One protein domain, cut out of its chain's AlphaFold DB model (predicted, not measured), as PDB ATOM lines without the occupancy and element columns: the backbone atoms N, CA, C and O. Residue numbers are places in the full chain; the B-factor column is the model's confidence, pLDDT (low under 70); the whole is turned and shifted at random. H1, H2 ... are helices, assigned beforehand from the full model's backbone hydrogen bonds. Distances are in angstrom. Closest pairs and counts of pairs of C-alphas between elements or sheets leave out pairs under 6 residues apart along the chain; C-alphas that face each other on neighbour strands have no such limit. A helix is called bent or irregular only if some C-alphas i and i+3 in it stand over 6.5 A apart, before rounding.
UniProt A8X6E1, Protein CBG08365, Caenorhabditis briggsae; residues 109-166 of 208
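This is residues 109 to 166 of the 208 residues of the protein "Protein CBG08365" of Caenorhabditis briggsae (UniProt A8X6E1). Three helices make a loose triangular frame: H2 and H3 form an open V, joined at its corner by a tight link, and H1 bridges the V, with its first residues on H3 and its side against H2. Residues 155 to 166, mostly the last half of H3, stick out as an arm, and residues 124 to 129 stick out as a loop. The printed part has 58 residues, with three named helices in the order H1, H2, H3 and no named strand: all helix. It is loose, with a radius of gyration of the C-alphas of 14.2 A, and only just elongated, spanning 43 by 26 by 14 A.

H1, residues 109 to 120, touches H2, residues 130 to 141, at a steep tilt of 57 degrees, opposite ways; the closest C-alphas, of Ser 113 and Leu 135, are 6.7 A apart. With residues 109 to 112 alone, H1 touches H3, residues 144 to 165, and H3 touches H1 with residues 150 to 154 alone. The closest C-alphas here, of Trp 112 and Tyr 150, are 6.5 A apart, at a steep tilt of 60 degrees, opposite ways. H2 and H3 are only just apart, their closest C-alphas being 8.2 A from each other. In H2 every O i to N i+4 pair is within hydrogen-bond range, in H1 4 of 8 and in H3 16 of 18.

H1 begins at C-alpha 109 (106.935, 76.121, 89.161) and is 15.4 A long. H2, from C-alpha 130 (118.042, 68.415, 79.967), is 16.8 A long. H3, 30.3 A long, ends at C-alpha 165 (86.159, 82.410, 83.514); it is only just irregular, C-alphas 146 and 149 being 7.0 A apart.

The C-alphas farthest apart, of Asn 126 and Gly 166, are 43.2 A apart. The printed part has no cut, and no link is long. Mean pLDDT of the printed part is 89.7; residues 122 to 125 and 166 are under 70.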
ATOM      1  N   TYR A 109     105.797  76.640  89.921       97.50
ATOM      2  CA  TYR A 109     106.935  76.121  89.161       97.50
ATOM      3  C   TYR A 109     106.964  76.654  87.722       97.50
ATOM      4  O   TYR A 109     108.023  77.022  87.212       97.50
ATOM      5  N   ILE A 110     105.819  76.710  87.038       96.69
ATOM      6  CA  ILE A 110     105.724  77.249  85.677       96.69
ATOM      7  C   ILE A 110     106.000  78.756  85.661       96.69
ATOM      8  O   ILE A 110     106.610  79.231  84.705       96.69
ATOM      9  N   ILE A 111     105.598  79.504  86.691       96.69
ATOM     10  CA  ILE A 111     105.904  80.936  86.823       96.69
ATOM     11  C   ILE A 111     107.421  81.131  86.949       96.69
ATOM     12  O   ILE A 111     108.018  81.798  86.106       96.69
ATOM     13  N   TRP A 112     108.054  80.461  87.912       97.06
ATOM     14  CA  TRP A 112     109.499  80.530  88.152       97.06
ATOM     15  C   TRP A 112     110.335  80.046  86.955       97.06
ATOM     16  O   TRP A 112     111.246  80.728  86.479       97.06
ATOM     17  N   SER A 113     110.012  78.871  86.408       96.50
ATOM     18  CA  SER A 113     110.830  78.219  85.376       96.50
ATOM     19  C   SER A 113     110.872  78.981  84.048       96.50
ATOM     20  O   SER A 113     111.798  78.763  83.265       96.50
ATOM     21  N   ARG A 114     109.923  79.892  83.777       94.12
ATOM     22  CA  ARG A 114     109.919  80.738  82.566       94.12
ATOM     23  C   ARG A 114     111.187  81.571  82.442       94.12
ATOM     24  O   ARG A 114     111.751  81.657  81.354       94.12
ATOM     25  N   GLU A 115     111.630  82.176  83.534       91.56
ATOM     26  CA  GLU A 115     112.827  83.016  83.553       91.56
ATOM     27  C   GLU A 115     114.092  82.168  83.576       91.56
ATOM     28  O   GLU A 115     115.037  82.413  82.827       91.56
ATOM     29  N   GLN A 116     114.087  81.107  84.380       92.81
ATOM     30  CA  GLN A 116     115.245  80.233  84.535       92.81
ATOM     31  C   GLN A 116     115.567  79.472  83.247       92.81
ATOM     32  O   GLN A 116     116.732  79.340  82.871       92.81
ATOM     33  N   ARG A 117     114.542  79.053  82.495       92.88
ATOM     34  CA  ARG A 117     114.714  78.437  81.175       92.88
ATOM     35  C   ARG A 117     115.442  79.366  80.199       92.88
ATOM     36  O   ARG A 117     116.255  78.878  79.422       92.88
ATOM     37  N   LYS A 118     115.199  80.683  80.250       89.75
ATOM     38  CA  LYS A 118     115.906  81.668  79.404       89.75
ATOM     39  C   LYS A 118     117.383  81.806  79.787       89.75
ATOM     40  O   LYS A 118     118.207  82.058  78.914       89.75
ATOM     41  N   LYS A 119     117.712  81.630  81.071       88.31
ATOM     42  CA  LYS A 119     119.090  81.683  81.586       88.31
ATOM     43  C   LYS A 119     119.889  80.436  81.189       88.31
ATOM     44  O   LYS A 119     121.002  80.564  80.698       88.31
ATOM     45  N   ILE A 120     119.302  79.246  81.341       83.38
ATOM     46  CA  ILE A 120     119.973  77.956  81.080       83.38
ATOM     47  C   ILE A 120     119.983  77.595  79.588       83.38
ATOM     48  O   ILE A 120     120.948  77.013  79.099       83.38
ATOM     49  N   GLY A 121     118.944  77.972  78.836       76.44
ATOM     50  CA  GLY A 121     118.784  77.593  77.427       76.44
ATOM     51  C   GLY A 121     119.915  78.046  76.494       76.44
ATOM     52  O   GLY A 121     120.010  77.540  75.384       76.44
ATOM     53  N   LYS A 122     120.788  78.957  76.944       69.00
ATOM     54  CA  LYS A 122     121.993  79.380  76.218       69.00
ATOM     55  C   LYS A 122     123.136  78.355  76.275       69.00
ATOM     56  O   LYS A 122     124.003  78.394  75.411       69.00
ATOM     57  N   TYR A 123     123.138  77.451  77.260       64.94
ATOM     58  CA  TYR A 123     124.289  76.596  77.585       64.94
ATOM     59  C   TYR A 123     124.043  75.097  77.365       64.94
ATOM     60  O   TYR A 123     124.994  74.339  77.204       64.94
ATOM     61  N   SER A 124     122.785  74.643  77.318       60.66
ATOM     62  CA  SER A 124     122.456  73.215  77.188       60.66
ATOM     63  C   SER A 124     121.770  72.904  75.847       60.66
ATOM     64  O   SER A 124     120.541  72.869  75.765       60.66
ATOM     65  N   PHE A 125     122.548  72.664  74.788       64.12
ATOM     66  CA  PHE A 125     121.999  72.305  73.465       64.12
ATOM     67  C   PHE A 125     121.940  70.794  73.183       64.12
ATOM     68  O   PHE A 125     121.346  70.385  72.191       64.12
ATOM     69  N   ASN A 126     122.520  69.950  74.044       71.31
ATOM     70  CA  ASN A 126     122.761  68.544  73.693       71.31
ATOM     71  C   ASN A 126     121.627  67.571  74.085       71.31
ATOM     72  O   ASN A 126     121.545  66.473  73.549       71.31
ATOM     73  N   GLN A 127     120.737  67.934  75.018       79.12
ATOM     74  CA  GLN A 127     119.684  67.030  75.513       79.12
ATOM     75  C   GLN A 127     118.294  67.684  75.447       79.12
ATOM     76  O   GLN A 127     118.070  68.672  76.152       79.12
ATOM     77  N   PRO A 128     117.316  67.119  74.702       76.50
ATOM     78  CA  PRO A 128     115.974  67.700  74.551       76.50
ATOM     79  C   PRO A 128     115.222  67.933  75.871       76.50
ATOM     80  O   PRO A 128     114.438  68.873  75.987       76.50
ATOM     81  N   ASN A 129     115.482  67.097  76.882       84.50
ATOM     82  CA  ASN A 129     114.842  67.167  78.200       84.50
ATOM     83  C   ASN A 129     115.773  67.686  79.308       84.50
ATOM     84  O   ASN A 129     115.342  67.781  80.458       84.50
ATOM     85  N   GLY A 130     117.021  68.045  78.981       86.81
ATOM     86  CA  GLY A 130     118.042  68.415  79.967       86.81
ATOM     87  C   GLY A 130     117.630  69.621  80.811       86.81
ATOM     88  O   GLY A 130     117.626  69.549  82.036       86.81
ATOM     89  N   ILE A 131     117.143  70.680  80.154       89.06
ATOM     90  CA  ILE A 131     116.712  71.914  80.830       89.06
ATOM     91  C   ILE A 131     115.589  71.638  81.834       89.06
ATOM     92  O   ILE A 131     115.604  72.147  82.950       89.06
ATOM     93  N   SER A 132     114.589  70.839  81.452       91.69
ATOM     94  CA  SER A 132     113.451  70.558  82.339       91.69
ATOM     95  C   SER A 132     113.864  69.717  83.546       91.69
ATOM     96  O   SER A 132     113.323  69.923  84.631       91.69
ATOM     97  N   MET A 133     114.819  68.800  83.372       91.19
ATOM     98  CA  MET A 133     115.359  68.003  84.474       91.19
ATOM     99  C   MET A 133     116.143  68.876  85.453       91.19
ATOM    100  O   MET A 133     115.863  68.850  86.648       91.19
ATOM    101  N   GLU A 134     117.047  69.713  84.946       91.44
ATOM    102  CA  GLU A 134     117.855  70.621  85.763       91.44
ATOM    103  C   GLU A 134     116.995  71.625  86.544       91.44
ATOM    104  O   GLU A 134     117.183  71.816  87.746       91.44
ATOM    105  N   LEU A 135     115.998  72.224  85.888       94.44
ATOM    106  CA  LEU A 135     115.043  73.120  86.541       94.44
ATOM    107  C   LEU A 135     114.234  72.402  87.626       94.44
ATOM    108  O   LEU A 135     113.994  72.977  88.686       94.44
ATOM    109  N   GLY A 136     113.848  71.146  87.396       95.88
ATOM    110  CA  GLY A 136     113.175  70.329  88.402       95.88
ATOM    111  C   GLY A 136     114.037  70.112  89.647       95.88
ATOM    112  O   GLY A 136     113.543  70.263  90.764       95.88
ATOM    113  N   THR A 137     115.325  69.812  89.467       95.31
ATOM    114  CA  THR A 137     116.281  69.648  90.573       95.31
ATOM    115  C   THR A 137     116.467  70.948  91.348       95.31
ATOM    116  O   THR A 137     116.309  70.958  92.568       95.31
ATOM    117  N   ARG A 138     116.714  72.064  90.650       95.69
ATOM    118  CA  ARG A 138     116.881  73.386  91.273       95.69
ATOM    119  C   ARG A 138     115.639  73.806  92.060       95.69
ATOM    120  O   ARG A 138     115.758  74.215  93.207       95.69
ATOM    121  N   TRP A 139     114.445  73.635  91.491       97.25
ATOM    122  CA  TRP A 139     113.198  73.946  92.189       97.25
ATOM    123  C   TRP A 139     113.035  73.129  93.469       97.25
ATOM    124  O   TRP A 139     112.612  73.662  94.487       97.25
ATOM    125  N   ARG A 140     113.370  71.834  93.459       96.94
ATOM    126  CA  ARG A 140     113.295  71.010  94.675       96.94
ATOM    127  C   ARG A 140     114.262  71.503  95.751       96.94
ATOM    128  O   ARG A 140     113.844  71.568  96.900       96.94
ATOM    129  N   ALA A 141     115.472  71.901  95.361       97.19
ATOM    130  CA  ALA A 141     116.510  72.397  96.264       97.19
ATOM    131  C   ALA A 141     116.230  73.795  96.853       97.19
ATOM    132  O   ALA A 141     116.741  74.102  97.923       97.19
ATOM    133  N   MET A 142     115.420  74.634  96.194       97.00
ATOM    134  CA  MET A 142     115.049  75.957  96.720       97.00
ATOM    135  C   MET A 142     114.302  75.860  98.056       97.00
ATOM    136  O   MET A 142     113.438  74.995  98.252       97.00
ATOM    137  N   SER A 143     114.576  76.811  98.940       98.12
ATOM    138  CA  SER A 143     113.918  76.959 100.236       98.12
ATOM    139  C   SER A 143     112.458  77.419 100.104       98.12
ATOM    140  O   SER A 143     112.002  77.869  99.049       98.12
ATOM    141  N   ALA A 144     111.686  77.290 101.186       96.94
ATOM    142  CA  ALA A 144     110.287  77.715 101.204       96.94
ATOM    143  C   ALA A 144     110.134  79.235 101.014       96.94
ATOM    144  O   ALA A 144     109.224  79.662 100.307       96.94
ATOM    145  N   SER A 145     111.044  80.036 101.578       97.50
ATOM    146  CA  SER A 145     111.056  81.496 101.433       97.50
ATOM    147  C   SER A 145     111.314  81.923  99.988       97.50
ATOM    148  O   SER A 145     110.603  82.775  99.466       97.50
ATOM    149  N   GLU A 146     112.254  81.277  99.294       96.69
ATOM    150  CA  GLU A 146     112.519  81.548  97.874       96.69
ATOM    151  C   GLU A 146     111.350  81.143  96.968       96.69
ATOM    152  O   GLU A 146     111.128  81.742  95.916       96.69
ATOM    153  N   LYS A 147     110.591  80.111  97.357       97.94
ATOM    154  CA  LYS A 147     109.405  79.661  96.618       97.94
ATOM    155  C   LYS A 147     108.172  80.521  96.885       97.94
ATOM    156  O   LYS A 147     107.299  80.590  96.021       97.94
ATOM    157  N   HIS A 148     108.094  81.140  98.061       97.94
ATOM    158  CA  HIS A 148     106.947  81.904  98.541       97.94
ATOM    159  C   HIS A 148     106.377  82.906  97.519       97.94
ATOM    160  O   HIS A 148     105.199  82.758  97.186       97.94
ATOM    161  N   PRO A 149     107.168  83.816  96.911       98.00
ATOM    162  CA  PRO A 149     106.625  84.786  95.953       98.00
ATOM    163  C   PRO A 149     105.960  84.126  94.734       98.00
ATOM    164  O   PRO A 149     104.999  84.647  94.172       98.00
ATOM    165  N   TYR A 150     106.421  82.941  94.325       97.81
ATOM    166  CA  TYR A 150     105.832  82.217  93.196       97.81
ATOM    167  C   TYR A 150     104.520  81.518  93.559       97.81
ATOM    168  O   TYR A 150     103.662  81.337  92.693       97.81
ATOM    169  N   PHE A 151     104.356  81.116  94.821       97.81
ATOM    170  CA  PHE A 151     103.087  80.591  95.324       97.81
ATOM    171  C   PHE A 151     102.042  81.697  95.479       97.81
ATOM    172  O   PHE A 151     100.888  81.481  95.111       97.81
ATOM    173  N   GLU A 152     102.442  82.879  95.949       97.94
ATOM    174  CA  GLU A 152     101.557  84.046  96.005       97.94
ATOM    175  C   GLU A 152     101.092  84.463  94.607       97.94
ATOM    176  O   GLU A 152      99.894  84.616  94.372       97.94
ATOM    177  N   GLU A 153     102.007  84.535  93.637       97.06
ATOM    178  CA  GLU A 153     101.641  84.860  92.256       97.06
ATOM    179  C   GLU A 153     100.743  83.781  91.627       97.06
ATOM    180  O   GLU A 153      99.793  84.099  90.911       97.06
ATOM    181  N   GLN A 154     100.978  82.495  91.922       97.25
ATOM    182  CA  GLN A 154     100.063  81.428  91.506       97.25
ATOM    183  C   GLN A 154      98.661  81.644  92.083       97.25
ATOM    184  O   GLN A 154      97.679  81.491  91.353       97.25
ATOM    185  N   LYS A 155      98.560  81.964  93.379       96.62
ATOM    186  CA  LYS A 155      97.281  82.216  94.049       96.62
ATOM    187  C   LYS A 155      96.553  83.377  93.373       96.62
ATOM    188  O   LYS A 155      95.429  83.193  92.918       96.62
ATOM    189  N   ARG A 156      97.247  84.499  93.163       96.31
ATOM    190  CA  ARG A 156      96.715  85.682  92.473       96.31
ATOM    191  C   ARG A 156      96.192  85.361  91.069       96.31
ATOM    192  O   ARG A 156      95.107  85.789  90.685       96.31
ATOM    193  N   LEU A 157      96.952  84.594  90.285       94.06
ATOM    194  CA  LEU A 157      96.549  84.192  88.933       94.06
ATOM    195  C   LEU A 157      95.378  83.205  88.930       94.06
ATOM    196  O   LEU A 157      94.588  83.205  87.989       94.06
ATOM    197  N   THR A 158      95.280  82.363  89.957       92.06
ATOM    198  CA  THR A 158      94.175  81.413  90.115       92.06
ATOM    199  C   THR A 158      92.887  82.149  90.459       92.06
ATOM    200  O   THR A 158      91.893  81.956  89.770       92.06
ATOM    201  N   GLU A 159      92.927  83.073  91.418       91.19
ATOM    202  CA  GLU A 159      91.777  83.905  91.794       91.19
ATOM    203  C   GLU A 159      91.279  84.751  90.615       91.19
ATOM    204  O   GLU A 159      90.086  84.762  90.313       91.19
ATOM    205  N   LEU A 160      92.192  85.393  89.876       89.75
ATOM    206  CA  LEU A 160      91.834  86.160  88.681       89.75
ATOM    207  C   LEU A 160      91.188  85.276  87.602       89.75
ATOM    208  O   LEU A 160      90.292  85.715  86.883       89.75
ATOM    209  N   PHE A 161      91.651  84.037  87.456       88.69
ATOM    210  CA  PHE A 161      91.071  83.089  86.511       88.69
ATOM    211  C   PHE A 161      89.668  82.650  86.945       88.69
ATOM    212  O   PHE A 161      88.752  82.629  86.126       88.69
ATOM    213  N   GLU A 162      89.483  82.331  88.222       86.75
ATOM    214  CA  GLU A 162      88.200  81.888  88.772       86.75
ATOM    215  C   GLU A 162      87.125  82.976  88.675       86.75
ATOM    216  O   GLU A 162      86.000  82.680  88.274       86.75
ATOM    217  N   GLN A 163      87.488  84.234  88.940       85.19
ATOM    218  CA  GLN A 163      86.580  85.379  88.820       85.19
ATOM    219  C   GLN A 163      86.120  85.624  87.378       85.19
ATOM    220  O   GLN A 163      84.962  85.958  87.144       85.19
ATOM    221  N   ASN A 164      87.021  85.466  86.405       80.19
ATOM    222  CA  ASN A 164      86.750  85.866  85.023       80.19
ATOM    223  C   ASN A 164      86.149  84.759  84.155       80.19
ATOM    224  O   ASN A 164      85.547  85.060  83.127       80.19
ATOM    225  N   VAL A 165      86.370  83.486  84.491       78.00
ATOM    226  CA  VAL A 165      86.159  82.410  83.514       78.00
ATOM    227  C   VAL A 165      84.868  81.624  83.749       78.00
ATOM    228  O   VAL A 165      84.346  81.075  82.784       78.00
ATOM    229  N   GLY A 166      84.307  81.555  84.962       66.75
ATOM    230  CA  GLY A 166      83.022  80.866  85.233       66.75
ATOM    231  C   GLY A 166      82.946  79.381  84.807       66.75
ATOM    232  O   GLY A 166      81.918  78.728  84.966       66.75
TER     233      GLY A 166